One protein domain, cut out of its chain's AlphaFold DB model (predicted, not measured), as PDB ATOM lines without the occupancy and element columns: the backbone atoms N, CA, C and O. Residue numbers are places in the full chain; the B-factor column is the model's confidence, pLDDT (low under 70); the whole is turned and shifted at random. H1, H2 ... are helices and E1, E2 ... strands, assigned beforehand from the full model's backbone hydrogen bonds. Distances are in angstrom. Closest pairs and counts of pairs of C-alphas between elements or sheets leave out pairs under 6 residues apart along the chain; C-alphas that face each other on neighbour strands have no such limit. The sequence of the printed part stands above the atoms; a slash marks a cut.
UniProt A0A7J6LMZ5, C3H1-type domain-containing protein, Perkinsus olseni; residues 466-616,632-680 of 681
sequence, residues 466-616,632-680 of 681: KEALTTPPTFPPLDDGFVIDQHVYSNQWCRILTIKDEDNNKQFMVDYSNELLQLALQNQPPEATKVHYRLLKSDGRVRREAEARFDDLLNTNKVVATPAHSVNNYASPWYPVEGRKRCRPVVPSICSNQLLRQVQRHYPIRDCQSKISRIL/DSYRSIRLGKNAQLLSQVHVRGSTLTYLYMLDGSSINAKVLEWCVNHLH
ATOM      1  N   LYS A 466     169.854 200.145 209.642       87.44
ATOM      2  CA  LYS A 466     170.787 200.693 208.646       87.44
ATOM      3  C   LYS A 466     172.057 199.865 208.502       87.44
ATOM      4  O   LYS A 466     172.583 199.800 207.401       87.44
ATOM      5  N   GLU A 467     172.562 199.320 209.603       86.31
ATOM      6  CA  GLU A 467     173.837 198.603 209.651       86.31
ATOM      7  C   GLU A 467     173.628 197.121 209.323       86.31
ATOM      8  O   GLU A 467     174.288 196.578 208.439       86.31
ATOM      9  N   ALA A 468     172.618 196.502 209.943       83.75
ATOM     10  CA  ALA A 468     172.300 195.086 209.772       83.75
ATOM     11  C   ALA A 468     171.766 194.707 208.375       83.75
ATOM     12  O   ALA A 468     171.785 193.534 208.027       83.75
ATOM     13  N   LEU A 469     171.295 195.673 207.573       89.31
ATOM     14  CA  LEU A 469     170.805 195.456 206.200       89.31
ATOM     15  C   LEU A 469     171.704 196.139 205.145       89.31
ATOM     16  O   LEU A 469     171.226 196.619 204.112       89.31
ATOM     17  N   THR A 470     173.009 196.227 205.424       84.00
ATOM     18  CA  THR A 470     174.033 196.665 204.453       84.00
ATOM     19  C   THR A 470     174.437 195.561 203.476       84.00
ATOM     20  O   THR A 470     174.774 195.855 202.329       84.00
ATOM     21  N   THR A 471     174.411 194.302 203.914       83.12
ATOM     22  CA  THR A 471     174.780 193.134 203.109       83.12
ATOM     23  C   THR A 471     173.701 192.776 202.077       83.12
ATOM     24  O   THR A 471     172.525 193.100 202.265       83.12
ATOM     25  N   PRO A 472     174.061 192.087 200.974       89.00
ATOM     26  CA  PRO A 472     173.078 191.501 200.067       89.00
ATOM     27  C   PRO A 472     172.140 190.547 200.829       89.00
ATOM     28  O   PRO A 472     172.636 189.715 201.590       89.00
ATOM     29  N   PRO A 473     170.811 190.641 200.645       94.25
ATOM     30  CA  PRO A 473     169.855 189.881 201.440       94.25
ATOM     31  C   PRO A 473     169.854 188.401 201.048       94.25
ATOM     32  O   PRO A 473     169.515 188.048 199.915       94.25
ATOM     33  N   THR A 474     170.183 187.524 201.993       96.12
ATOM     34  CA  THR A 474     170.046 186.074 201.827       96.12
ATOM     35  C   THR A 474     168.685 185.611 202.338       96.12
ATOM     36  O   THR A 474     168.097 186.212 203.233       96.12
ATOM     37  N   PHE A 475     168.142 184.540 201.766       95.88
ATOM     38  CA  PHE A 475     166.821 184.016 202.124       95.88
ATOM     39  C   PHE A 475     166.878 182.490 202.271       95.88
ATOM     40  O   PHE A 475     167.730 181.859 201.642       95.88
ATOM     41  N   PRO A 476     165.989 181.870 203.065       93.38
ATOM     42  CA  PRO A 476     165.965 180.422 203.227       93.38
ATOM     43  C   PRO A 476     165.527 179.711 201.931       93.38
ATOM     44  O   PRO A 476     164.804 180.296 201.111       93.38
ATOM     45  N   PRO A 477     165.906 178.433 201.739       93.12
ATOM     46  CA  PRO A 477     165.290 177.592 200.717       93.12
ATOM     47  C   PRO A 477     163.796 177.403 201.014       93.12
ATOM     48  O   PRO A 477     163.371 177.469 202.176       93.12
ATOM     49  N   LEU A 478     163.009 177.152 199.963       92.69
ATOM     50  CA  LEU A 478     161.576 176.858 200.074       92.69
ATOM     51  C   LEU A 478     161.312 175.617 200.942       92.69
ATOM     52  O   LEU A 478     162.231 174.890 201.324       92.69
ATOM     53  N   ASP A 479     160.052 175.412 201.315       88.62
ATOM     54  CA  ASP A 479     159.605 174.121 201.845       88.62
ATOM     55  C   ASP A 479     159.713 173.054 200.739       88.62
ATOM     56  O   ASP A 479     159.599 173.385 199.554       88.62
ATOM     57  N   ASP A 480     159.930 171.793 201.114       87.88
ATOM     58  CA  ASP A 480     159.991 170.689 200.151       87.88
ATOM     59  C   ASP A 480     158.668 170.568 199.371       87.88
ATOM     60  O   ASP A 480     157.597 170.930 199.870       87.88
ATOM     61  N   GLY A 481     158.752 170.126 198.114       89.25
ATOM     62  CA  GLY A 481     157.626 170.119 197.174       89.25
ATOM     63  C   GLY A 481     157.286 171.481 196.548       89.25
ATOM     64  O   GLY A 481     156.370 171.548 195.733       89.25
ATOM     65  N   PHE A 482     158.011 172.568 196.869       94.50
ATOM     66  CA  PHE A 482     157.813 173.882 196.236       94.50
ATOM     67  C   PHE A 482     159.015 174.369 195.419       94.50
ATOM     68  O   PHE A 482     160.159 174.349 195.873       94.50
ATOM     69  N   VAL A 483     158.732 174.928 194.239       96.19
ATOM     70  CA  VAL A 483     159.709 175.590 193.356       96.19
ATOM     71  C   VAL A 483     159.351 177.060 193.119       96.19
ATOM     72  O   VAL A 483     158.180 177.444 193.137       96.19
ATOM     73  N   ILE A 484     160.359 177.904 192.879       96.69
ATOM     74  CA  ILE A 484     160.139 179.300 192.473       96.69
ATOM     75  C   ILE A 484     159.698 179.312 191.006       96.69
ATOM     76  O   ILE A 484     160.409 178.803 190.147       96.69
ATOM     77  N   ASP A 485     158.544 179.917 190.721       95.75
ATOM     78  CA  ASP A 485     158.095 180.196 189.354       95.75
ATOM     79  C   ASP A 485     158.628 181.559 188.900       95.75
ATOM     80  O   ASP A 485     159.276 181.655 187.861       95.75
ATOM     81  N   GLN A 486     158.385 182.616 189.689       95.62
ATOM     82  CA  GLN A 486     158.780 183.989 189.351       95.62
ATOM     83  C   GLN A 486     159.096 184.838 190.593       95.62
ATOM     84  O   GLN A 486     158.501 184.677 191.660       95.62
ATOM     85  N   HIS A 487     160.012 185.795 190.433       94.00
ATOM     86  CA  HIS A 487     160.286 186.839 191.422       94.00
ATOM     87  C   HIS A 487     159.407 188.063 191.132       94.00
ATOM     88  O   HIS A 487     159.616 188.749 190.137       94.00
ATOM     89  N   VAL A 488     158.439 188.342 192.008       93.19
ATOM     90  CA  VAL A 488     157.477 189.450 191.847       93.19
ATOM     91  C   VAL A 488     158.047 190.757 192.400       93.19
ATOM     92  O   VAL A 488     157.898 191.818 191.803       93.19
ATOM     93  N   TYR A 489     158.714 190.680 193.554       93.81
ATOM     94  CA  TYR A 489     159.356 191.814 194.212       93.81
ATOM     95  C   TYR A 489     160.514 191.341 195.095       93.81
ATOM     96  O   TYR A 489     160.417 190.296 195.741       93.81
ATOM     97  N   SER A 490     161.575 192.138 195.213       93.69
ATOM     98  CA  SER A 490     162.614 191.933 196.230       93.69
ATOM     99  C   SER A 490     163.287 193.238 196.651       93.69
ATOM    100  O   SER A 490     163.459 194.150 195.842       93.69
ATOM    101  N   ASN A 491     163.712 193.313 197.912       93.38
ATOM    102  CA  ASN A 491     164.585 194.358 198.445       93.38
ATOM    103  C   ASN A 491     165.493 193.795 199.558       93.38
ATOM    104  O   ASN A 491     165.539 192.586 199.768       93.38
ATOM    105  N   GLN A 492     166.179 194.677 200.294       93.38
ATOM    106  CA  GLN A 492     167.147 194.373 201.361       93.38
ATOM    107  C   GLN A 492     166.615 193.542 202.548       93.38
ATOM    108  O   GLN A 492     167.382 193.248 203.456       93.38
ATOM    109  N   TRP A 493     165.325 193.198 202.599       95.38
ATOM    110  CA  TRP A 493     164.748 192.419 203.705       95.38
ATOM    111  C   TRP A 493     163.501 191.599 203.353       95.38
ATOM    112  O   TRP A 493     163.081 190.772 204.157       95.38
ATOM    113  N   CYS A 494     162.871 191.841 202.202       96.19
ATOM    114  CA  CYS A 494     161.601 191.243 201.795       96.19
ATOM    115  C   CYS A 494     161.702 190.695 200.372       96.19
ATOM    116  O   CYS A 494     162.220 191.381 199.488       96.19
ATOM    117  N   ARG A 495     161.127 189.514 200.133       96.12
ATOM    118  CA  ARG A 495     160.810 189.008 198.792       96.12
ATOM    119  C   ARG A 495     159.332 188.641 198.692       96.12
ATOM    120  O   ARG A 495     158.760 188.116 199.645       96.12
ATOM    121  N   ILE A 496     158.740 188.894 197.530       96.38
ATOM    122  CA  ILE A 496     157.435 188.376 197.113       96.38
ATOM    123  C   ILE A 496     157.698 187.522 195.875       96.38
ATOM    124  O   ILE A 496     158.302 187.997 194.910       96.38
ATOM    125  N   LEU A 497     157.280 186.264 195.919       96.56
ATOM    126  CA  LEU A 497     157.477 185.278 194.861       96.56
ATOM    127  C   LEU A 497     156.131 184.707 194.418       96.56
ATOM    128  O   LEU A 497     155.215 184.566 195.230       96.56
ATOM    129  N   THR A 498     156.068 184.289 193.161       97.25
ATOM    130  CA  THR A 498     155.127 183.266 192.706       97.25
ATOM    131  C   THR A 498     155.858 181.928 192.810       97.25
ATOM    132  O   THR A 498     156.961 181.779 192.278       97.25
ATOM    133  N   ILE A 499     155.281 180.968 193.529       96.75
ATOM    134  CA  ILE A 499     155.811 179.607 193.695       96.75
ATOM    135  C   ILE A 499     154.809 178.584 193.158       96.75
ATOM    136  O   ILE A 499     153.616 178.881 193.057       96.75
ATOM    137  N   LYS A 500     155.293 177.385 192.836       96.38
ATOM    138  CA  LYS A 500     154.476 176.227 192.453       96.38
ATOM    139  C   LYS A 500     154.716 175.037 193.360       96.38
ATOM    140  O   LYS A 500     155.840 174.870 193.828       96.38
ATOM    141  N   ASP A 501     153.669 174.251 193.578       94.00
ATOM    142  CA  ASP A 501     153.757 172.889 194.111       94.00
ATOM    143  C   ASP A 501     154.075 171.863 193.003       94.00
ATOM    144  O   ASP A 501     154.243 172.214 191.829       94.00
ATOM    145  N   GLU A 502     154.163 170.590 193.389       92.69
ATOM    146  CA  GLU A 502     154.388 169.438 192.503       92.69
ATOM    147  C   GLU A 502     153.262 169.268 191.460       92.69
ATOM    148  O   GLU A 502     153.532 168.902 190.316       92.69
ATOM    149  N   ASP A 503     152.029 169.647 191.815       94.19
ATOM    150  CA  ASP A 503     150.851 169.702 190.932       94.19
ATOM    151  C   ASP A 503     150.847 170.936 189.992       94.19
ATOM    152  O   ASP A 503     149.910 171.144 189.214       94.19
ATOM    153  N   ASN A 504     151.900 171.767 190.023       92.38
ATOM    154  CA  ASN A 504     152.077 172.978 189.212       92.38
ATOM    155  C   ASN A 504     151.017 174.088 189.478       92.38
ATOM    156  O   ASN A 504     150.909 175.049 188.706       92.38
ATOM    157  N   ASN A 505     150.303 174.042 190.611       94.00
ATOM    158  CA  ASN A 505     149.427 175.123 191.078       94.00
ATOM    159  C   ASN A 505     150.254 176.335 191.522       94.00
ATOM    160  O   ASN A 505     151.151 176.227 192.360       94.00
ATOM    161  N   LYS A 506     149.924 177.528 191.018       93.88
ATOM    162  CA  LYS A 506     150.612 178.769 191.406       93.88
ATOM    163  C   LYS A 506     150.015 179.375 192.678       93.88
ATOM    164  O   LYS A 506     148.809 179.599 192.749       93.88
ATOM    165  N   GLN A 507     150.866 179.753 193.630       94.38
ATOM    166  CA  GLN A 507     150.491 180.601 194.770       94.38
ATOM    167  C   GLN A 507     151.531 181.694 195.036       94.38
ATOM    168  O   GLN A 507     152.712 181.548 194.717       94.38
ATOM    169  N   PHE A 508     151.101 182.789 195.661       96.69
ATOM    170  CA  PHE A 508     152.008 183.833 196.135       96.69
ATOM    171  C   PHE A 508     152.623 183.458 197.483       96.69
ATOM    172  O   PHE A 508     151.929 182.971 198.376       96.69
ATOM    173  N   MET A 509     153.904 183.775 197.663       97.31
ATOM    174  CA  MET A 509     154.592 183.698 198.949       97.31
ATOM    175  C   MET A 509     155.327 185.008 199.247       97.31
ATOM    176  O   MET A 509     156.008 185.550 198.378       97.31
ATOM    177  N   VAL A 510     155.240 185.487 200.488       97.31
ATOM    178  CA  VAL A 510     156.100 186.555 201.018       97.31
ATOM    179  C   VAL A 510     157.047 185.996 202.074       97.31
ATOM    180  O   VAL A 510     156.661 185.168 202.898       97.31
ATOM    181  N   ASP A 511     158.299 186.438 202.056       97.38
ATOM    182  CA  ASP A 511     159.334 185.947 202.962       97.38
ATOM    183  C   ASP A 511     160.352 187.039 203.314       97.38
ATOM    184  O   ASP A 511     160.500 188.029 202.590       97.38
ATOM    185  N   TYR A 512     161.042 186.857 204.438       97.31
ATOM    186  CA  TYR A 512     161.991 187.824 204.986       97.31
ATOM    187  C   TYR A 512     163.431 187.330 204.877       97.31
ATOM    188  O   TYR A 512     163.696 186.130 204.943       97.31
ATOM    189  N   SER A 513     164.374 188.255 204.732       97.44
ATOM    190  CA  SER A 513     165.787 187.899 204.636       97.44
ATOM    191  C   SER A 513     166.336 187.394 205.976       97.44
ATOM    192  O   SER A 513     165.790 187.684 207.049       97.44
ATOM    193  N   ASN A 514     167.406 186.604 205.922       97.06
ATOM    194  CA  ASN A 514     168.045 186.028 207.102       97.06
ATOM    195  C   ASN A 514     168.621 187.124 208.009       97.06
ATOM    196  O   ASN A 514     168.585 186.994 209.228       97.06
ATOM    197  N   GLU A 515     169.088 188.225 207.425       96.31
ATOM    198  CA  GLU A 515     169.657 189.377 208.125       96.31
ATOM    199  C   GLU A 515     168.575 190.111 208.930       96.31
ATOM    200  O   GLU A 515     168.790 190.458 210.092       96.31
ATOM    201  N   LEU A 516     167.363 190.263 208.369       96.44
ATOM    202  CA  LEU A 516     166.221 190.786 209.122       96.44
ATOM    203  C   LEU A 516     165.812 189.838 210.259       96.44
ATOM    204  O   LEU A 516     165.513 190.308 211.358       96.44
ATOM    205  N   LEU A 517     165.800 188.521 210.031       96.06
ATOM    206  CA  LEU A 517     165.481 187.561 211.091       96.06
ATOM    207  C   LEU A 517     166.539 187.580 212.208       96.06
ATOM    208  O   LEU A 517     166.177 187.589 213.381       96.06
ATOM    209  N   GLN A 518     167.830 187.646 211.872       95.56
ATOM    210  CA  GLN A 518     168.917 187.766 212.849       95.56
ATOM    211  C   GLN A 518     168.793 189.060 213.662       95.56
ATOM    212  O   GLN A 518     168.777 188.997 214.892       95.56
ATOM    213  N   LEU A 519     168.598 190.208 213.001       95.31
ATOM    214  CA  LEU A 519     168.334 191.495 213.654       95.31
ATOM    215  C   LEU A 519     167.141 191.402 214.622       95.31
ATOM    216  O   LEU A 519     167.216 191.908 215.744       95.31
ATOM    217  N   ALA A 520     166.062 190.733 214.207       95.31
ATOM    218  CA  ALA A 520     164.859 190.539 215.009       95.31
ATOM    219  C   ALA A 520     165.090 189.636 216.233       95.31
ATOM    220  O   ALA A 520     164.613 189.962 217.320       95.31
ATOM    221  N   LEU A 521     165.807 188.518 216.068       93.62
ATOM    222  CA  LEU A 521     166.057 187.531 217.125       93.62
ATOM    223  C   LEU A 521     167.105 188.000 218.146       93.62
ATOM    224  O   LEU A 521     166.956 187.706 219.332       93.62
ATOM    225  N   GLN A 522     168.113 188.762 217.708       94.12
ATOM    226  CA  GLN A 522     169.089 189.429 218.581       94.12
ATOM    227  C   GLN A 522     168.445 190.542 219.419       94.12
ATOM    228  O   GLN A 522     168.791 190.722 220.583       94.12
ATOM    229  N   ASN A 523     167.486 191.274 218.844       93.25
ATOM    230  CA  ASN A 523     166.817 192.413 219.477       93.25
ATOM    231  C   ASN A 523     165.360 192.067 219.813       93.25
ATOM    232  O   ASN A 523     164.432 192.785 219.443       93.25
ATOM    233  N   GLN A 524     165.136 190.931 220.474       92.25
ATOM    234  CA  GLN A 524     163.782 190.512 220.825       92.25
ATOM    235  C   GLN A 524     163.096 191.506 221.783       92.25
ATOM    236  O   GLN A 524     163.735 192.030 222.700       92.25
ATOM    237  N   PRO A 525     161.783 191.752 221.618       90.31
ATOM    238  CA  PRO A 525     161.004 192.509 222.591       90.31
ATOM    239  C   PRO A 525     160.917 191.752 223.931       90.31
ATOM    240  O   PRO A 525     161.202 190.552 223.984       90.31
ATOM    241  N   PRO A 526     160.472 192.405 225.020       87.75
ATOM    242  CA  PRO A 526     160.049 191.700 226.229       87.75
ATOM    243  C   PRO A 526     158.958 190.665 225.911       87.75
ATOM    244  O   PRO A 526     158.092 190.940 225.078       87.75
ATOM    245  N   GLU A 527     158.977 189.507 226.580       85.81
ATOM    246  CA  GLU A 527     157.976 188.448 226.383       85.81
ATOM    247  C   GLU A 527     156.552 189.004 226.561       85.81
ATOM    248  O   GLU A 527     156.220 189.641 227.567       85.81
ATOM    249  N   ALA A 528     155.701 188.779 225.560       81.88
ATOM    250  CA  ALA A 528     154.321 189.227 225.602       81.88
ATOM    251  C   ALA A 528     153.504 188.379 226.589       81.88
ATOM    252  O   ALA A 528     153.639 187.159 226.674       81.88
ATOM    253  N   THR A 529     152.579 189.012 227.313       86.31
ATOM    254  CA  THR A 529     151.647 188.295 228.191       86.31
ATOM    255  C   THR A 529     150.820 187.299 227.375       86.31
ATOM    256  O   THR A 529     149.994 187.727 226.569       86.31
ATOM    257  N   LYS A 530     150.988 185.992 227.616       88.88
ATOM    258  CA  LYS A 530     150.384 184.886 226.836       88.88
ATOM    259  C   LYS A 530     148.854 184.929 226.712       88.88
ATOM    260  O   LYS A 530     148.295 184.336 225.795       88.88
ATOM    261  N   VAL A 531     148.173 185.659 227.597       88.81
ATOM    262  CA  VAL A 531     146.721 185.884 227.572       88.81
ATOM    263  C   VAL A 531     146.446 187.388 227.552       88.81
ATOM    264  O   VAL A 531     146.878 188.118 228.442       88.81
ATOM    265  N   HIS A 532     145.704 187.873 226.554       91.12
ATOM    266  CA  HIS A 532     145.345 189.291 226.466       91.12
ATOM    267  C   HIS A 532     144.211 189.642 227.443       91.12
ATOM    268  O   HIS A 532     143.233 188.905 227.559       91.12
ATOM    269  N   TYR A 533     144.251 190.825 228.068       90.25
ATOM    270  CA  TYR A 533     143.229 191.240 229.048       90.25
ATOM    271  C   TYR A 533     141.789 191.263 228.494       90.25
ATOM    272  O   TYR A 533     140.836 191.155 229.260       90.25
ATOM    273  N   ARG A 534     141.606 191.401 227.170       89.94
ATOM    274  CA  ARG A 534     140.277 191.315 226.530       89.94
ATOM    275  C   ARG A 534     139.764 189.879 226.392       89.94
ATOM    276  O   ARG A 534     138.558 189.701 226.409       89.94
ATOM    277  N   LEU A 535     140.645 188.878 226.316       90.19
ATOM    278  CA  LEU A 535     140.279 187.453 226.328       90.19
ATOM    279  C   LEU A 535     139.851 186.988 227.735       90.19
ATOM    280  O   LEU A 535     139.025 186.092 227.867       90.19
ATOM    281  N   LEU A 536     140.351 187.646 228.788       89.19
ATOM    282  CA  LEU A 536     139.867 187.470 230.167       89.19
ATOM    283  C   LEU A 536     138.511 188.151 230.431       89.19
ATOM    284  O   LEU A 536     137.843 187.819 231.403       89.19
ATOM    285  N   LYS A 537     138.119 189.125 229.597       89.62
ATOM    286  CA  LYS A 537     136.872 189.903 229.728       89.62
ATOM    287  C   LYS A 537     135.815 189.568 228.671       89.62
ATOM    288  O   LYS A 537     134.750 190.177 228.674       89.62
ATOM    289  N   SER A 538     136.111 188.664 227.742       87.56
ATOM    290  CA  SER A 538     135.185 188.268 226.684       87.56
ATOM    291  C   SER A 538     134.183 187.238 227.184       87.56
ATOM    292  O   SER A 538     134.576 186.277 227.842       87.56
ATOM    293  N   ASP A 539     132.923 187.403 226.789       91.75
ATOM    294  CA  ASP A 539     131.864 186.423 227.014       91.75
ATOM    295  C   ASP A 539     132.226 185.011 226.490       91.75
ATOM    296  O   ASP A 539     132.981 184.849 225.528       91.75
ATOM    297  N   GLY A 540     131.662 183.976 227.120       91.44
ATOM    298  CA  GLY A 540     131.943 182.570 226.834       91.44
ATOM    299  C   GLY A 540     131.382 182.040 225.507       91.44
ATOM    300  O   GLY A 540     131.915 181.060 224.987       91.44
ATOM    301  N   ARG A 541     130.341 182.645 224.918       93.94
ATOM    302  CA  ARG A 541     129.932 182.377 223.524       93.94
ATOM    303  C   ARG A 541     130.905 183.077 222.575       93.94
ATOM    304  O   ARG A 541     131.512 182.413 221.738       93.94
ATOM    305  N   VAL A 542     131.115 184.381 222.763       92.06
ATOM    306  CA  VAL A 542     132.002 185.221 221.931       92.06
ATOM    307  C   VAL A 542     133.427 184.652 221.864       92.06
ATOM    308  O   VAL A 542     134.034 184.593 220.796       92.06
ATOM    309  N   ARG A 543     133.956 184.156 222.987       93.31
ATOM    310  CA  ARG A 543     135.249 183.469 223.045       93.31
ATOM    311  C   ARG A 543     135.254 182.164 222.243       93.31
ATOM    312  O   ARG A 543     136.164 181.980 221.441       93.31
ATOM    313  N   ARG A 544     134.257 181.287 222.422       93.00
ATOM    314  CA  ARG A 544     134.177 179.995 221.714       93.00
ATOM    315  C   ARG A 544     134.036 180.165 220.200       93.00
ATOM    316  O   ARG A 544     134.707 179.455 219.461       93.00
ATOM    317  N   GLU A 545     133.248 181.135 219.733       93.62
ATOM    318  CA  GLU A 545     133.132 181.440 218.295       93.62
ATOM    319  C   GLU A 545     134.469 181.864 217.666       93.62
ATOM    320  O   GLU A 545     134.749 181.520 216.518       93.62
ATOM    321  N   ALA A 546     135.310 182.600 218.400       93.19
ATOM    322  CA  ALA A 546     136.637 182.984 217.927       93.19
ATOM    323  C   ALA A 546     137.682 181.868 218.090       93.19
ATOM    324  O   ALA A 546     138.561 181.741 217.242       93.19
ATOM    325  N   GLU A 547     137.586 181.045 219.139       93.81
ATOM    326  CA  GLU A 547     138.442 179.864 219.317       93.81
ATOM    327  C   GLU A 547     138.196 178.826 218.213       93.81
ATOM    328  O   GLU A 547     139.164 178.317 217.653       93.81
ATOM    329  N   ALA A 548     136.940 178.622 217.798       93.75
ATOM    330  CA  ALA A 548     136.588 177.790 216.645       93.75
ATOM    331  C   ALA A 548     137.240 178.262 215.329       93.75
ATOM    332  O   ALA A 548     137.439 177.465 214.417       93.75
ATOM    333  N   ARG A 549     137.629 179.544 215.220       91.88
ATOM    334  CA  ARG A 549     138.385 180.068 214.065       91.88
ATOM    335  C   ARG A 549     139.879 179.762 214.109       91.88
ATOM    336  O   ARG A 549     140.530 179.920 213.081       91.88
ATOM    337  N   PHE A 550     140.426 179.323 215.241       94.00
ATOM    338  CA  PHE A 550     141.755 178.710 215.267       94.00
ATOM    339  C   PHE A 550     141.695 177.227 214.897       94.00
ATOM    340  O   PHE A 550     142.591 176.772 214.198       94.00
ATOM    341  N   ASP A 551     140.625 176.511 215.253       94.75
ATOM    342  CA  ASP A 551     140.405 175.132 214.784       94.75
ATOM    343  C   ASP A 551     140.222 175.091 213.256       94.75
ATOM    344  O   ASP A 551     140.890 174.325 212.573       94.75
ATOM    345  N   ASP A 552     139.405 175.998 212.709       93.56
ATOM    346  CA  ASP A 552     139.242 176.267 211.268       93.56
ATOM    347  C   ASP A 552     140.602 176.478 210.561       93.56
ATOM    348  O   ASP A 552     140.878 175.890 209.516       93.56
ATOM    349  N   LEU A 553     141.508 177.257 211.171       93.56
ATOM    350  CA  LEU A 553     142.853 177.529 210.643       93.56
ATOM    351  C   LEU A 553     143.843 176.361 210.800       93.56
ATOM    352  O   LEU A 553     144.744 176.235 209.970       93.56
ATOM    353  N   LEU A 554     143.707 175.533 211.840       94.56
ATOM    354  CA  LEU A 554     144.498 174.310 212.024       94.56
ATOM    355  C   LEU A 554     144.077 173.258 210.991       94.56
ATOM    356  O   LEU A 554     144.906 172.771 210.230       94.56
ATOM    357  N   ASN A 555     142.773 172.995 210.889       95.56
ATOM    358  CA  ASN A 555     142.187 172.020 209.966       95.56
ATOM    359  C   ASN A 555     142.447 172.358 208.486       95.56
ATOM    360  O   ASN A 555     142.450 171.466 207.643       95.56
ATOM    361  N   THR A 556     142.670 173.636 208.158       93.38
ATOM    362  CA  THR A 556     143.002 174.104 206.799       93.38
ATOM    363  C   THR A 556     144.504 174.327 206.564       93.38
ATOM    364  O   THR A 556     144.879 174.918 205.551       93.38
ATOM    365  N   ASN A 557     145.376 173.874 207.479       94.31
ATOM    366  CA  ASN A 557     146.837 174.050 207.418       94.31
ATOM    367  C   ASN A 557     147.272 175.515 207.183       94.31
ATOM    368  O   ASN A 557     148.251 175.807 206.494       94.31
ATOM    369  N   LYS A 558     146.521 176.465 207.752       93.75
ATOM    370  CA  LYS A 558     146.825 177.906 207.720       93.75
ATOM    371  C   LYS A 558     147.610 178.364 208.948       93.75
ATOM    372  O   LYS A 558     148.334 179.361 208.869       93.75
ATOM    373  N   VAL A 559     147.508 177.624 210.051       95.62
ATOM    374  CA  VAL A 559     148.416 177.686 211.205       95.62
ATOM    375  C   VAL A 559     148.849 176.272 211.597       95.62
ATOM    376  O   VAL A 559     148.120 175.316 211.347       95.62
ATOM    377  N   VAL A 560     150.009 176.142 212.238       96.38
ATOM    378  CA  VAL A 560     150.534 174.878 212.794       96.38
ATOM    379  C   VAL A 560     151.023 175.088 214.225       96.38
ATOM    380  O   VAL A 560     151.284 176.220 214.625       96.38
ATOM    381  N   ALA A 561     151.167 174.022 215.013       96.75
ATOM    382  CA  ALA A 561     151.765 174.120 216.345       96.75
ATOM    383  C   ALA A 561     153.248 174.524 216.254       96.75
ATOM    384  O   ALA A 561     154.018 173.924 215.506       96.75
ATOM    385  N   THR A 562     153.663 175.534 217.020       96.00
ATOM    386  CA  THR A 562     155.067 175.959 217.096       96.00
ATOM    387  C   THR A 562     155.854 174.992 217.992       96.00
ATOM    388  O   THR A 562     155.464 174.816 219.152       96.00
ATOM    389  N   PRO A 563     156.971 174.394 217.533       94.19
ATOM    390  CA  PRO A 563     157.848 173.616 218.405       94.19
ATOM    391  C   PRO A 563     158.390 174.482 219.547       94.19
ATOM    392  O   PRO A 563     158.710 175.652 219.342       94.19
ATOM    393  N   ALA A 564     158.536 173.917 220.749       91.12
ATOM    394  CA  ALA A 564     158.889 174.690 221.948       91.12
ATOM    395  C   ALA A 564     160.209 175.481 221.814       91.12
ATOM    396  O   ALA A 564     160.310 176.590 222.329       91.12
ATOM    397  N   HIS A 565     161.187 174.945 221.077       90.81
ATOM    398  CA  HIS A 565     162.475 175.597 220.806       90.81
ATOM    399  C   HIS A 565     162.411 176.690 219.716       90.81
ATOM    400  O   HIS A 565     163.386 177.408 219.519       90.81
ATOM    401  N   SER A 566     161.296 176.807 218.986       91.94
ATOM    402  CA  SER A 566     161.078 177.808 217.926       91.94
ATOM    403  C   SER A 566     160.209 178.989 218.384       91.94
ATOM    404  O   SER A 566     160.003 179.936 217.618       91.94
ATOM    405  N   VAL A 567     159.660 178.936 219.605       93.12
ATOM    406  CA  VAL A 567     158.865 180.025 220.193       93.12
ATOM    407  C   VAL A 567     159.782 181.204 220.516       93.12
ATOM    408  O   VAL A 567     160.839 181.026 221.114       93.12
ATOM    409  N   ASN A 568     159.372 182.411 220.133       93.62
ATOM    410  CA  ASN A 568     160.134 183.641 220.356       93.62
ATOM    411  C   ASN A 568     159.221 184.793 220.815       93.62
ATOM    412  O   ASN A 568     157.996 184.705 220.723       93.62
ATOM    413  N   ASN A 569     159.804 185.900 221.277       94.44
ATOM    414  CA  ASN A 569     159.047 186.984 221.918       94.44
ATOM    415  C   ASN A 569     158.171 187.823 220.959       94.44
ATOM    416  O   ASN A 569     157.458 188.716 221.417       94.44
ATOM    417  N   TYR A 570     158.173 187.554 219.645       93.19
ATOM    418  CA  TYR A 570     157.182 188.122 218.716       93.19
ATOM    419  C   TYR A 570     155.838 187.372 218.760       93.19
ATOM    420  O   TYR A 570     154.839 187.876 218.230       93.19
ATOM    421  N   ALA A 571     155.785 186.206 219.418       94.44
ATOM    422  CA  ALA A 571     154.551 185.481 219.684       94.44
ATOM    423  C   ALA A 571     153.540 186.376 220.416       94.44
ATOM    424  O   ALA A 571     153.753 186.852 221.529       94.44
ATOM    425  N   SER A 572     152.428 186.650 219.741       93.50
ATOM    426  CA  SER A 572     151.432 187.612 220.203       93.50
ATOM    427  C   SER A 572     150.287 186.892 220.927       93.50
ATOM    428  O   SER A 572     149.838 185.840 220.473       93.50
ATOM    429  N   PRO A 573     149.723 187.428 222.021       94.44
ATOM    430  CA  PRO A 573     148.420 186.964 222.484       94.44
ATOM    431  C   PRO A 573     147.331 187.396 221.492       94.44
ATOM    432  O   PRO A 573     147.562 188.245 220.633       94.44
ATOM    433  N   TRP A 574     146.116 186.875 221.645       95.44
ATOM    434  CA  TRP A 574     144.949 187.282 220.855       95.44
ATOM    435  C   TRP A 574     143.760 187.642 221.754       95.44
ATOM    436  O   TRP A 574     143.775 187.414 222.966       95.44
ATOM    437  N   TYR A 575     142.714 188.218 221.164       94.88
ATOM    438  CA  TYR A 575     141.412 188.399 221.812       94.88
ATOM    439  C   TYR A 575     140.259 188.336 220.801       94.88
ATOM    440  O   TYR A 575     140.461 188.686 219.636       94.88
ATOM    441  N   PRO A 576     139.050 187.909 221.204       95.06
ATOM    442  CA  PRO A 576     137.893 187.904 220.321       95.06
ATOM    443  C   PRO A 576     137.344 189.320 220.133       95.06
ATOM    444  O   PRO A 576     137.407 190.161 221.035       95.06
ATOM    445  N   VAL A 577     136.757 189.569 218.967       91.06
ATOM    446  CA  VAL A 577     135.940 190.751 218.680       91.06
ATOM    447  C   VAL A 577     134.676 190.296 217.963       91.06
ATOM    448  O   VAL A 577     134.748 189.762 216.855       91.06
ATOM    449  N   GLU A 578     133.518 190.534 218.576       89.50
ATOM    450  CA  GLU A 578     132.225 190.397 217.906       89.50
ATOM    451  C   GLU A 578     132.054 191.557 216.911       89.50
ATOM    452  O   GLU A 578     132.194 192.730 217.259       89.50
ATOM    453  N   GLY A 579     131.831 191.233 215.637       82.19
ATOM    454  CA  GLY A 579     131.507 192.196 214.586       82.19
ATOM    455  C   GLY A 579     130.162 191.857 213.949       82.19
ATOM    456  O   GLY A 579     129.741 190.705 213.999       82.19
ATOM    457  N   ARG A 580     129.527 192.838 213.285       76.81
ATOM    458  CA  ARG A 580     128.137 192.789 212.759       76.81
ATOM    459  C   ARG A 580     127.694 191.501 212.031       76.81
ATOM    460  O   ARG A 580     126.496 191.295 211.895       76.81
ATOM    461  N   LYS A 581     128.616 190.684 211.506       78.62
ATOM    462  CA  LYS A 581     128.326 189.426 210.784       78.62
ATOM    463  C   LYS A 581     129.020 188.170 211.344       78.62
ATOM    464  O   LYS A 581     128.721 187.083 210.869       78.62
ATOM    465  N   ARG A 582     130.001 188.302 212.247       82.19
ATOM    466  CA  ARG A 582     130.782 187.181 212.817       82.19
ATOM    467  C   ARG A 582     131.659 187.641 213.979       82.19
ATOM    468  O   ARG A 582     132.234 188.731 213.909       82.19
ATOM    469  N   CYS A 583     131.854 186.788 214.983       87.12
ATOM    470  CA  CYS A 583     133.024 186.912 215.846       87.12
ATOM    471  C   CYS A 583     134.311 186.569 215.072       87.12
ATOM    472  O   CYS A 583     134.299 185.778 214.124       87.12
ATOM    473  N   ARG A 584     135.429 187.187 215.459       88.25
ATOM    474  CA  ARG A 584     136.762 186.927 214.899       88.25
ATOM    475  C   ARG A 584     137.849 187.049 215.973       88.25
ATOM    476  O   ARG A 584     137.764 187.964 216.796       88.25
ATOM    477  N   PRO A 585     138.887 186.197 215.959       92.94
ATOM    478  CA  PRO A 585     140.092 186.446 216.735       92.94
ATOM    479  C   PRO A 585     140.866 187.626 216.134       92.94
ATOM    480  O   PRO A 585     140.957 187.771 214.915       92.94
ATOM    481  N   VAL A 586     141.430 188.472 216.993       92.88
ATOM    482  CA  VAL A 586     142.327 189.572 216.625       92.88
ATOM    483  C   VAL A 586     143.682 189.327 217.276       92.88
ATOM    484  O   VAL A 586     143.771 189.226 218.501       92.88
ATOM    485  N   VAL A 587     144.729 189.262 216.450       93.31
ATOM    486  CA  VAL A 587     146.124 189.078 216.871       93.31
ATOM    487  C   VAL A 587     146.837 190.438 216.817       93.31
ATOM    488  O   VAL A 587     147.186 190.905 215.735       93.31
ATOM    489  N   PRO A 588     147.010 191.153 217.945       90.62
ATOM    490  CA  PRO A 588     147.757 192.409 217.997       90.62
ATOM    491  C   PRO A 588     149.267 192.210 217.767       90.62
ATOM    492  O   PRO A 588     150.046 192.233 218.716       90.62
ATOM    493  N   SER A 589     149.692 192.109 216.503       90.25
ATOM    494  CA  SER A 589     151.098 191.995 216.061       90.25
ATOM    495  C   SER A 589     151.920 193.280 216.264       90.25
ATOM    496  O   SER A 589     152.556 193.790 215.343       90.25
ATOM    497  N   ILE A 590     151.868 193.868 217.461       89.19
ATOM    498  CA  ILE A 590     152.458 195.173 217.789       89.19
ATOM    499  C   ILE A 590     153.980 195.135 217.615       89.19
ATOM    500  O   ILE A 590     154.530 196.017 216.958       89.19
ATOM    501  N   CYS A 591     154.639 194.096 218.132       90.56
ATOM    502  CA  CYS A 591     156.094 193.939 218.087       90.56
ATOM    503  C   CYS A 591     156.612 193.718 216.658       90.56
ATOM    504  O   CYS A 591     157.480 194.463 216.201       90.56
ATOM    505  N   SER A 592     156.019 192.783 215.905       92.50
ATOM    506  CA  SER A 592     156.377 192.551 214.496       92.50
ATOM    507  C   SER A 592     156.121 193.806 213.650       92.50
ATOM    508  O   SER A 592     156.966 194.206 212.856       92.50
ATOM    509  N   ASN A 593     155.013 194.521 213.887       94.06
ATOM    510  CA  ASN A 593     154.742 195.806 213.233       94.06
ATOM    511  C   ASN A 593     155.727 196.914 213.632       94.06
ATOM    512  O   ASN A 593     155.961 197.819 212.836       94.06
ATOM    513  N   GLN A 594     156.299 196.894 214.835       92.56
ATOM    514  CA  GLN A 594     157.308 197.868 215.252       92.56
ATOM    515  C   GLN A 594     158.623 197.675 214.496       92.56
ATOM    516  O   GLN A 594     159.156 198.658 213.976       92.56
ATOM    517  N   LEU A 595     159.083 196.428 214.370       94.25
ATOM    518  CA  LEU A 595     160.208 196.051 213.516       94.25
ATOM    519  C   LEU A 595     159.932 196.433 212.054       94.25
ATOM    520  O   LEU A 595     160.627 197.279 211.491       94.25
ATOM    521  N   LEU A 596     158.859 195.898 211.462       94.50
ATOM    522  CA  LEU A 596     158.527 196.100 210.048       94.50
ATOM    523  C   LEU A 596     158.353 197.587 209.693       94.50
ATOM    524  O   LEU A 596     158.785 198.008 208.624       94.50
ATOM    525  N   ARG A 597     157.800 198.420 210.588       92.94
ATOM    526  CA  ARG A 597     157.701 199.881 210.379       92.94
ATOM    527  C   ARG A 597     159.033 200.616 210.491       92.94
ATOM    528  O   ARG A 597     159.158 201.676 209.886       92.94
ATOM    529  N   GLN A 598     159.995 200.133 211.276       93.12
ATOM    530  CA  GLN A 598     161.346 200.705 211.289       93.12
ATOM    531  C   GLN A 598     162.076 200.339 209.996       93.12
ATOM    532  O   GLN A 598     162.580 201.224 209.308       93.12
ATOM    533  N   VAL A 599     162.006 199.070 209.594       93.38
ATOM    534  CA  VAL A 599     162.600 198.573 208.348       93.38
ATOM    535  C   VAL A 599     162.013 199.284 207.119       93.38
ATOM    536  O   VAL A 599     162.761 199.842 206.318       93.38
ATOM    537  N   GLN A 600     160.684 199.413 207.029       91.44
ATOM    538  CA  GLN A 600     159.990 200.148 205.959       91.44
ATOM    539  C   GLN A 600     160.342 201.648 205.857       91.44
ATOM    540  O   GLN A 600     160.033 202.247 204.827       91.44
ATOM    541  N   ARG A 601     160.941 202.283 206.880       90.50
ATOM    542  CA  ARG A 601     161.407 203.687 206.784       90.50
ATOM    543  C   ARG A 601     162.725 203.815 206.028       90.50
ATOM    544  O   ARG A 601     162.958 204.852 205.418       90.50
ATOM    545  N   HIS A 602     163.574 202.793 206.094       90.06
ATOM    546  CA  HIS A 602     164.878 202.770 205.432       90.06
ATOM    547  C   HIS A 602     164.792 202.065 204.076       90.06
ATOM    548  O   HIS A 602     165.249 202.600 203.069       90.06
ATOM    549  N   TYR A 603     164.100 200.928 204.039       91.44
ATOM    550  CA  TYR A 603     163.919 200.083 202.864       91.44
ATOM    551  C   TYR A 603     162.414 199.884 202.610       91.44
ATOM    552  O   TYR A 603     161.855 198.824 202.904       91.44
ATOM    553  N   PRO A 604     161.694 200.919 202.136       89.75
ATOM    554  CA  PRO A 604     160.268 200.803 201.863       89.75
ATOM    555  C   PRO A 604     160.003 199.759 200.774       89.75
ATOM    556  O   PRO A 604     160.683 199.741 199.750       89.75
ATOM    557  N   ILE A 605     158.939 198.966 200.948       86.50
ATOM    558  CA  ILE A 605     158.280 198.330 199.799       86.50
ATOM    559  C   ILE A 605     157.738 199.481 198.942       86.50
ATOM    560  O   ILE A 605     156.866 200.235 199.401       86.50
ATOM    561  N   ARG A 606     158.368 199.675 197.777       79.00
ATOM    562  CA  ARG A 606     158.120 200.787 196.849       79.00
ATOM    563  C   ARG A 606     156.906 200.507 195.968       79.00
ATOM    564  O   ARG A 606     156.393 199.389 195.947       79.00
ATOM    565  N   ASP A 607     156.435 201.570 195.324       67.75
ATOM    566  CA  ASP A 607     155.408 201.568 194.269       67.75
ATOM    567  C   ASP A 607     154.047 200.968 194.670       67.75
ATOM    568  O   ASP A 607     153.151 200.791 193.850       67.75
ATOM    569  N   CYS A 608     153.861 200.774 195.979       64.62
ATOM    570  CA  CYS A 608     152.602 200.435 196.628       64.62
ATOM    571  C   CYS A 608     151.865 201.684 197.106       64.62
ATOM    572  O   CYS A 608     152.472 202.665 197.542       64.62
ATOM    573  N   GLN A 609     150.551 201.550 197.169       61.84
ATOM    574  CA  GLN A 609     149.551 202.513 197.575       61.84
ATOM    575  C   GLN A 609     149.634 203.790 196.753       61.84
ATOM    576  O   GLN A 609     150.166 204.820 197.181       61.84
ATOM    577  N   SER A 610     149.003 203.734 195.574       58.81
ATOM    578  CA  SER A 610     148.537 204.944 194.891       58.81
ATOM    579  C   SER A 610     147.918 205.895 195.918       58.81
ATOM    580  O   SER A 610     146.948 205.544 196.587       58.81
ATOM    581  N   LYS A 611     148.508 207.092 196.064       62.66
ATOM    582  CA  LYS A 611     148.101 208.091 197.069       62.66
ATOM    583  C   LYS A 611     146.579 208.235 197.072       62.66
ATOM    584  O   LYS A 611     145.986 208.307 195.998       62.66
ATOM    585  N   ILE A 612     145.960 208.346 198.251       58.59
ATOM    586  CA  ILE A 612     144.492 208.407 198.392       58.59
ATOM    587  C   ILE A 612     143.880 209.480 197.473       58.59
ATOM    588  O   ILE A 612     142.858 209.232 196.849       58.59
ATOM    589  N   SER A 613     144.551 210.618 197.269       55.09
ATOM    590  CA  SER A 613     144.150 211.641 196.291       55.09
ATOM    591  C   SER A 613     144.109 211.159 194.830       55.09
ATOM    592  O   SER A 613     143.204 211.542 194.099       55.09
ATOM    593  N   ARG A 614     145.030 210.291 194.388       63.25
ATOM    594  CA  ARG A 614     145.018 209.670 193.046       63.25
ATOM    595  C   ARG A 614     143.846 208.696 192.892       63.25
ATOM    596  O   ARG A 614     143.229 208.668 191.831       63.25
ATOM    597  N   ILE A 615     143.533 207.936 193.945       65.50
ATOM    598  CA  ILE A 615     142.380 207.023 193.977       65.50
ATOM    599  C   ILE A 615     141.076 207.832 193.950       65.50
ATOM    600  O   ILE A 615     140.260 207.636 193.056       65.50
ATOM    601  N   LEU A 616     140.916 208.802 194.856       66.56
ATOM    602  CA  LEU A 616     139.740 209.674 194.927       66.56
ATOM    603  C   LEU A 616     139.522 210.480 193.643       66.56
ATOM    604  O   LEU A 616     138.381 210.646 193.233       66.56
ATOM    605  N   ASP A 632     139.226 187.425 203.085       73.00
ATOM    606  CA  ASP A 632     140.367 186.590 203.484       73.00
ATOM    607  C   ASP A 632     141.575 186.638 202.511       73.00
ATOM    608  O   ASP A 632     142.434 185.760 202.535       73.00
ATOM    609  N   SER A 633     141.689 187.710 201.712       82.25
ATOM    610  CA  SER A 633     142.720 187.941 200.676       82.25
ATOM    611  C   SER A 633     144.181 187.896 201.136       82.25
ATOM    612  O   SER A 633     145.062 187.639 200.323       82.25
ATOM    613  N   TYR A 634     144.472 188.110 202.420       89.81
ATOM    614  CA  TYR A 634     145.822 187.902 202.961       89.81
ATOM    615  C   TYR A 634     146.120 186.409 203.204       89.81
ATOM    616  O   TYR A 634     147.255 185.961 203.073       89.81
ATOM    617  N   ARG A 635     145.091 185.600 203.484       87.44
ATOM    618  CA  ARG A 635     145.204 184.180 203.869       87.44
ATOM    619  C   ARG A 635     145.396 183.232 202.672       87.44
ATOM    620  O   ARG A 635     145.558 182.023 202.868       87.44
ATOM    621  N   SER A 636     145.402 183.760 201.447       89.75
ATOM    622  CA  SER A 636     145.865 183.074 200.232       89.75
ATOM    623  C   SER A 636     147.367 183.253 199.969       89.75
ATOM    624  O   SER A 636     147.932 182.468 199.217       89.75
ATOM    625  N   ILE A 637     148.030 184.229 200.603       95.00
ATOM    626  CA  ILE A 637     149.467 184.488 200.433       95.00
ATOM    627  C   ILE A 637     150.239 183.711 201.507       95.00
ATOM    628  O   ILE A 637     150.047 183.944 202.705       95.00
ATOM    629  N   ARG A 638     151.096 182.771 201.093       96.06
ATOM    630  CA  ARG A 638     151.925 181.941 201.984       96.06
ATOM    631  C   ARG A 638     153.036 182.778 202.632       96.06
ATOM    632  O   ARG A 638     153.512 183.757 202.057       96.06
ATOM    633  N   LEU A 639     153.466 182.390 203.826       97.19
ATOM    634  CA  LEU A 639     154.651 182.921 204.497       97.19
ATOM    635  C   LEU A 639     155.831 181.966 204.293       97.19
ATOM    636  O   LEU A 639     155.699 180.769 204.545       97.19
ATOM    637  N   GLY A 640     156.990 182.486 203.894       96.38
ATOM    638  CA  GLY A 640     158.250 181.740 203.954       96.38
ATOM    639  C   GLY A 640     158.787 181.626 205.385       96.38
ATOM    640  O   GLY A 640     158.339 182.336 206.290       96.38
ATOM    641  N   LYS A 641     159.739 180.711 205.604       95.12
ATOM    642  CA  LYS A 641     160.197 180.255 206.934       95.12
ATOM    643  C   LYS A 641     160.572 181.401 207.890       95.12
ATOM    644  O   LYS A 641     160.202 181.370 209.063       95.12
ATOM    645  N   ASN A 642     161.214 182.460 207.394       96.56
ATOM    646  CA  ASN A 642     161.603 183.602 208.228       96.56
ATOM    647  C   ASN A 642     160.407 184.500 208.580       96.56
ATOM    648  O   ASN A 642     160.324 185.034 209.688       96.56
ATOM    649  N   ALA A 643     159.447 184.648 207.661       96.25
ATOM    650  CA  ALA A 643     158.217 185.391 207.914       96.25
ATOM    651  C   ALA A 643     157.238 184.637 208.831       96.25
ATOM    652  O   ALA A 643     156.546 185.277 209.628       96.25
ATOM    653  N   GLN A 644     157.228 183.301 208.786       96.00
ATOM    654  CA  GLN A 644     156.497 182.442 209.726       96.00
ATOM    655  C   GLN A 644     156.974 182.656 211.175       96.00
ATOM    656  O   GLN A 644     156.155 182.852 212.074       96.00
ATOM    657  N   LEU A 645     158.291 182.698 211.417       94.62
ATOM    658  CA  LEU A 645     158.861 182.863 212.765       94.62
ATOM    659  C   LEU A 645     158.450 184.175 213.458       94.62
ATOM    660  O   LEU A 645     158.260 184.177 214.673       94.62
ATOM    661  N   LEU A 646     158.238 185.262 212.708       94.56
ATOM    662  CA  LEU A 646     157.752 186.550 213.242       94.56
ATOM    663  C   LEU A 646     156.210 186.660 213.291       94.56
ATOM    664  O   LEU A 646     155.667 187.739 213.557       94.56
ATOM    665  N   SER A 647     155.518 185.544 213.034       95.69
ATOM    666  CA  SER A 647     154.066 185.416 212.850       95.69
ATOM    667  C   SER A 647     153.474 184.333 213.769       95.69
ATOM    668  O   SER A 647     152.754 183.437 213.326       95.69
ATOM    669  N   GLN A 648     153.794 184.400 215.064       95.75
ATOM    670  CA  GLN A 648     153.360 183.438 216.088       95.75
ATOM    671  C   GLN A 648     152.222 183.987 216.973       95.75
ATOM    672  O   GLN A 648     152.127 185.195 217.208       95.75
ATOM    673  N   VAL A 649     151.363 183.104 217.497       96.31
ATOM    674  CA  VAL A 649     150.222 183.452 218.365       96.31
ATOM    675  C   VAL A 649     150.017 182.450 219.511       96.31
ATOM    676  O   VAL A 649     150.064 181.243 219.299       96.31
ATOM    677  N   HIS A 650     149.755 182.923 220.732       95.62
ATOM    678  CA  HIS A 650     149.488 182.060 221.894       95.62
ATOM    679  C   HIS A 650     148.000 181.688 222.007       95.62
ATOM    680  O   HIS A 650     147.162 182.548 222.275       95.62
ATOM    681  N   VAL A 651     147.653 180.408 221.843       94.44
ATOM    682  CA  VAL A 651     146.267 179.901 221.805       94.44
ATOM    683  C   VAL A 651     146.132 178.678 222.718       94.44
ATOM    684  O   VAL A 651     146.879 177.716 222.588       94.44
ATOM    685  N   ARG A 652     145.173 178.714 223.658       90.50
ATOM    686  CA  ARG A 652     144.856 177.622 224.614       90.50
ATOM    687  C   ARG A 652     146.049 177.068 225.428       90.50
ATOM    688  O   ARG A 652     145.974 175.958 225.938       90.50
ATOM    689  N   GLY A 653     147.123 177.844 225.590       87.19
ATOM    690  CA  GLY A 653     148.349 177.435 226.296       87.19
ATOM    691  C   GLY A 653     149.472 176.937 225.379       87.19
ATOM    692  O   GLY A 653     150.621 176.889 225.808       87.19
ATOM    693  N   SER A 654     149.173 176.656 224.110       92.75
ATOM    694  CA  SER A 654     150.157 176.397 223.055       92.75
ATOM    695  C   SER A 654     150.539 177.690 222.324       92.75
ATOM    696  O   SER A 654     149.842 178.705 222.412       92.75
ATOM    697  N   THR A 655     151.620 177.650 221.546       96.44
ATOM    698  CA  THR A 655     151.915 178.662 220.518       96.44
ATOM    699  C   THR A 655     151.633 178.053 219.147       96.44
ATOM    700  O   THR A 655     151.951 176.885 218.918       96.44
ATOM    701  N   LEU A 656     151.014 178.824 218.256       97.31
ATOM    702  CA  LEU A 656     150.769 178.468 216.861       97.31
ATOM    703  C   LEU A 656     151.549 179.414 215.939       97.31
ATOM    704  O   LEU A 656     151.591 180.621 216.175       97.31
ATOM    705  N   THR A 657     152.114 178.876 214.865       97.25
ATOM    706  CA  THR A 657     152.792 179.614 213.796       97.25
ATOM    707  C   THR A 657     151.838 179.774 212.617       97.25
ATOM    708  O   THR A 657     151.261 178.785 212.164       97.25
ATOM    709  N   TYR A 658     151.673 180.986 212.083       97.06
ATOM    710  CA  TYR A 658     150.950 181.195 210.825       97.06
ATOM    711  C   TYR A 658     151.790 180.754 209.620       97.06
ATOM    712  O   TYR A 658     152.946 181.148 209.502       97.06
ATOM    713  N   LEU A 659     151.182 179.997 208.699       96.38
ATOM    714  CA  LEU A 659     151.776 179.621 207.405       96.38
ATOM    715  C   LEU A 659     151.347 180.546 206.251       96.38
ATOM    716  O   LEU A 659     151.901 180.473 205.159       96.38
ATOM    717  N   TYR A 660     150.362 181.420 206.482       95.94
ATOM    718  CA  TYR A 660     149.825 182.393 205.519       95.94
ATOM    719  C   TYR A 660     149.646 183.755 206.203       95.94
ATOM    720  O   TYR A 660     149.554 183.814 207.431       95.94
ATOM    721  N   MET A 661     149.612 184.856 205.443       94.75
ATOM    722  CA  MET A 661     149.641 186.201 206.033       94.75
ATOM    723  C   MET A 661     148.455 186.450 206.981       94.75
ATOM    724  O   MET A 661     147.288 186.438 206.585       94.75
ATOM    725  N   LEU A 662     148.776 186.729 208.246       90.81
ATOM    726  CA  LEU A 662     147.806 187.030 209.299       90.81
ATOM    727  C   LEU A 662     147.249 188.461 209.180       90.81
ATOM    728  O   LEU A 662     147.929 189.384 208.721       90.81
ATOM    729  N   ASP A 663     146.019 188.670 209.645       88.25
ATOM    730  CA  ASP A 663     145.341 189.966 209.575       88.25
ATOM    731  C   ASP A 663     145.929 191.001 210.549       88.25
ATOM    732  O   ASP A 663     145.881 190.825 211.766       88.25
ATOM    733  N   GLY A 664     146.413 192.131 210.021       86.44
ATOM    734  CA  GLY A 664     146.864 193.278 210.824       86.44
ATOM    735  C   GLY A 664     148.375 193.532 210.838       86.44
ATOM    736  O   GLY A 664     148.822 194.468 211.511       86.44
ATOM    737  N   SER A 665     149.165 192.769 210.078       91.00
ATOM    738  CA  SER A 665     150.562 193.127 209.804       91.00
ATOM    739  C   SER A 665     150.658 194.361 208.882       91.00
ATOM    740  O   SER A 665     149.858 194.559 207.964       91.00
ATOM    741  N   SER A 666     151.633 195.241 209.134       90.62
ATOM    742  CA  SER A 666     151.772 196.551 208.479       90.62
ATOM    743  C   SER A 666     152.355 196.498 207.065       90.62
ATOM    744  O   SER A 666     152.576 197.546 206.453       90.62
ATOM    745  N   ILE A 667     152.616 195.299 206.542       91.50
ATOM    746  CA  ILE A 667     153.044 195.088 205.153       91.50
ATOM    747  C   ILE A 667     151.900 194.566 204.270       91.50
ATOM    748  O   ILE A 667     151.971 194.742 203.058       91.50
ATOM    749  N   ASN A 668     150.837 193.998 204.858       91.31
ATOM    750  CA  ASN A 668     149.771 193.256 204.170       91.31
ATOM    751  C   ASN A 668     149.235 193.945 202.911       91.31
ATOM    752  O   ASN A 668     149.303 193.377 201.827       91.31
ATOM    753  N   ALA A 669     148.759 195.186 203.039       87.88
ATOM    754  CA  ALA A 669     148.181 195.924 201.915       87.88
ATOM    755  C   ALA A 669     149.185 196.155 200.768       87.88
ATOM    756  O   ALA A 669     148.793 196.146 199.610       87.88
ATOM    757  N   LYS A 670     150.478 196.314 201.081       89.50
ATOM    758  CA  LYS A 670     151.544 196.511 200.087       89.50
ATOM    759  C   LYS A 670     151.922 195.213 199.374       89.50
ATOM    760  O   LYS A 670     152.161 195.222 198.174       89.50
ATOM    761  N   VAL A 671     151.969 194.103 200.112       91.69
ATOM    762  CA  VAL A 671     152.231 192.774 199.540       91.69
ATOM    763  C   VAL A 671     151.078 192.363 198.625       91.69
ATOM    764  O   VAL A 671     151.320 191.968 197.489       91.69
ATOM    765  N   LEU A 672     149.832 192.536 199.080       90.38
ATOM    766  CA  LEU A 672     148.639 192.251 198.281       90.38
ATOM    767  C   LEU A 672     148.573 193.118 197.015       90.38
ATOM    768  O   LEU A 672     148.226 192.603 195.962       90.38
ATOM    769  N   GLU A 673     148.947 194.400 197.081       87.75
ATOM    770  CA  GLU A 673     148.982 195.280 195.903       87.75
ATOM    771  C   GLU A 673     150.041 194.844 194.875       87.75
ATOM    772  O   GLU A 673     149.745 194.845 193.685       87.75
ATOM    773  N   TRP A 674     151.223 194.371 195.299       90.00
ATOM    774  CA  TRP A 674     152.182 193.729 194.381       90.00
ATOM    775  C   TRP A 674     151.627 192.446 193.753       90.00
ATOM    776  O   TRP A 674     151.756 192.265 192.546       90.00
ATOM    777  N   CYS A 675     150.970 191.586 194.538       90.00
ATOM    778  CA  CYS A 675     150.352 190.358 194.026       90.00
ATOM    779  C   CYS A 675     149.249 190.669 192.997       90.00
ATOM    780  O   CYS A 675     149.216 190.075 191.927       90.00
ATOM    781  N   VAL A 676     148.375 191.639 193.289       87.94
ATOM    782  CA  VAL A 676     147.282 192.063 192.398       87.94
ATOM    783  C   VAL A 676     147.816 192.743 191.135       87.94
ATOM    784  O   VAL A 676     147.342 192.435 190.047       87.94
ATOM    785  N   ASN A 677     148.827 193.610 191.242       84.81
ATOM    786  CA  ASN A 677     149.456 194.226 190.069       84.81
ATOM    787  C   ASN A 677     150.111 193.169 189.159       84.81
ATOM    788  O   ASN A 677     149.991 193.269 187.944       84.81
ATOM    789  N   HIS A 678     150.735 192.132 189.730       88.25
ATOM    790  CA  HIS A 678     151.331 191.012 188.987       88.25
ATOM    791  C   HIS A 678     150.306 190.060 188.339       88.25
ATOM    792  O   HIS A 678     150.662 189.293 187.454       88.25
ATOM    793  N   LEU A 679     149.031 190.103 188.746       85.94
ATOM    794  CA  LEU A 679     147.935 189.408 188.054       85.94
ATOM    795  C   LEU A 679     147.278 190.257 186.946       85.94
ATOM    796  O   LEU A 679     146.382 189.767 186.259       85.94
ATOM    797  N   HIS A 680     147.669 191.527 186.797       74.75
ATOM    798  CA  HIS A 680     147.031 192.496 185.897       74.75
ATOM    799  C   HIS A 680     147.972 193.145 184.869       74.75
ATOM    800  O   HIS A 680     147.482 193.889 184.016       74.75
TER     801      HIS A 680
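This is residues 466 to 616 and 632 to 680 of the 681 residues of the protein "C3H1-type domain-containing protein" of Perkinsus olseni (UniProt A0A7J6LMZ5). Two small three-stranded antiparallel sheets lie at different places along the domain, with the short helix H5 between them: E1, E2 and E3 with H6 packed over one face, and E4, E8 and E7. H2, the longest helix, packs with residues 541 to 550 on the hairpin E5 and E6, and with residues 547 to 554 on the sheet E4 E8 E7; residues 611 to 616 stick out. The printed part has 200 residues, with six named helices and eight strands in the order E1 E2 E3 H1 H2 E4 E5 E6 H3 H4 H5 E7 E8 H6, of mixed class. It is compact, with a radius of gyration of the C-alphas of 17.3 A and spans of 47 by 43 by 38 A.

E1, residues 483 to 490, E2, residues 494 to 500, and E3, residues 506 to 512, form a meander, each strand the antiparallel neighbour of the one before, in a strongly twisted sheet. N 485 and O 498 are 2.9 A apart, as are N 497 and O 509, within hydrogen-bond range. H6, residues 668 to 678, is on one face, making two layers, at a height over the sheet of 9.3 A; the closest C-alphas of E2 and H6, Ile 496 and Val 671, are 7.2 A apart. H5, residues 641 to 645, only grazes this sheet and that of E4, residues 559 to 561, E8, residues 654 to 658, and E7, residues 648 to 651. There N 560 and O 657 are 2.9 A apart, N 649 and O 656 2.8 A. H2, residues 540 to 555, is on one face of this second sheet, again two layers; its closest C-alphas with E4, Leu 553 and Val 559, are 5.6 A apart. E5, residues 575 to 579, and E6, residues 582 to 586, form a hairpin, with N 577 and O 584 2.9 A apart; the closest C-alphas of H2 and E6, Ala 546 and Arg 584, are 5.0 A apart. H1, residues 514 to 522, and H3, residues 590 to 602, are close but not clearly touching, Ala 520 and Leu 595 being their closest C-alphas at 7.4 A. Every O i to N i+4 pair is within hydrogen-bond range in H1, H5, H6 and H4, residues 612 to 616; in H2 10 of 12 are, in H3 7 of 9.

E1 begins at C-alpha 483 (159.709, 175.590, 193.356), measures 16.8 A and bends by 71 degrees at residue 486. H2, 22.4 A long, begins at (131.943, 182.570, 226.834); H6, 15.4 A, ends at (151.331, 191.012, 188.987). E3 measures 19.9 A, E2 and H3 19.1 A each.

The C-alphas farthest apart, Thr 471 and Arg 541, are 50.4 A apart. Residues 617 to 631 are not printed, with 24.6 A between C-alphas 616 and 632. The links H1 to H2 and E4 to E5 are long. Residues 607 to 616 have pLDDT under 70.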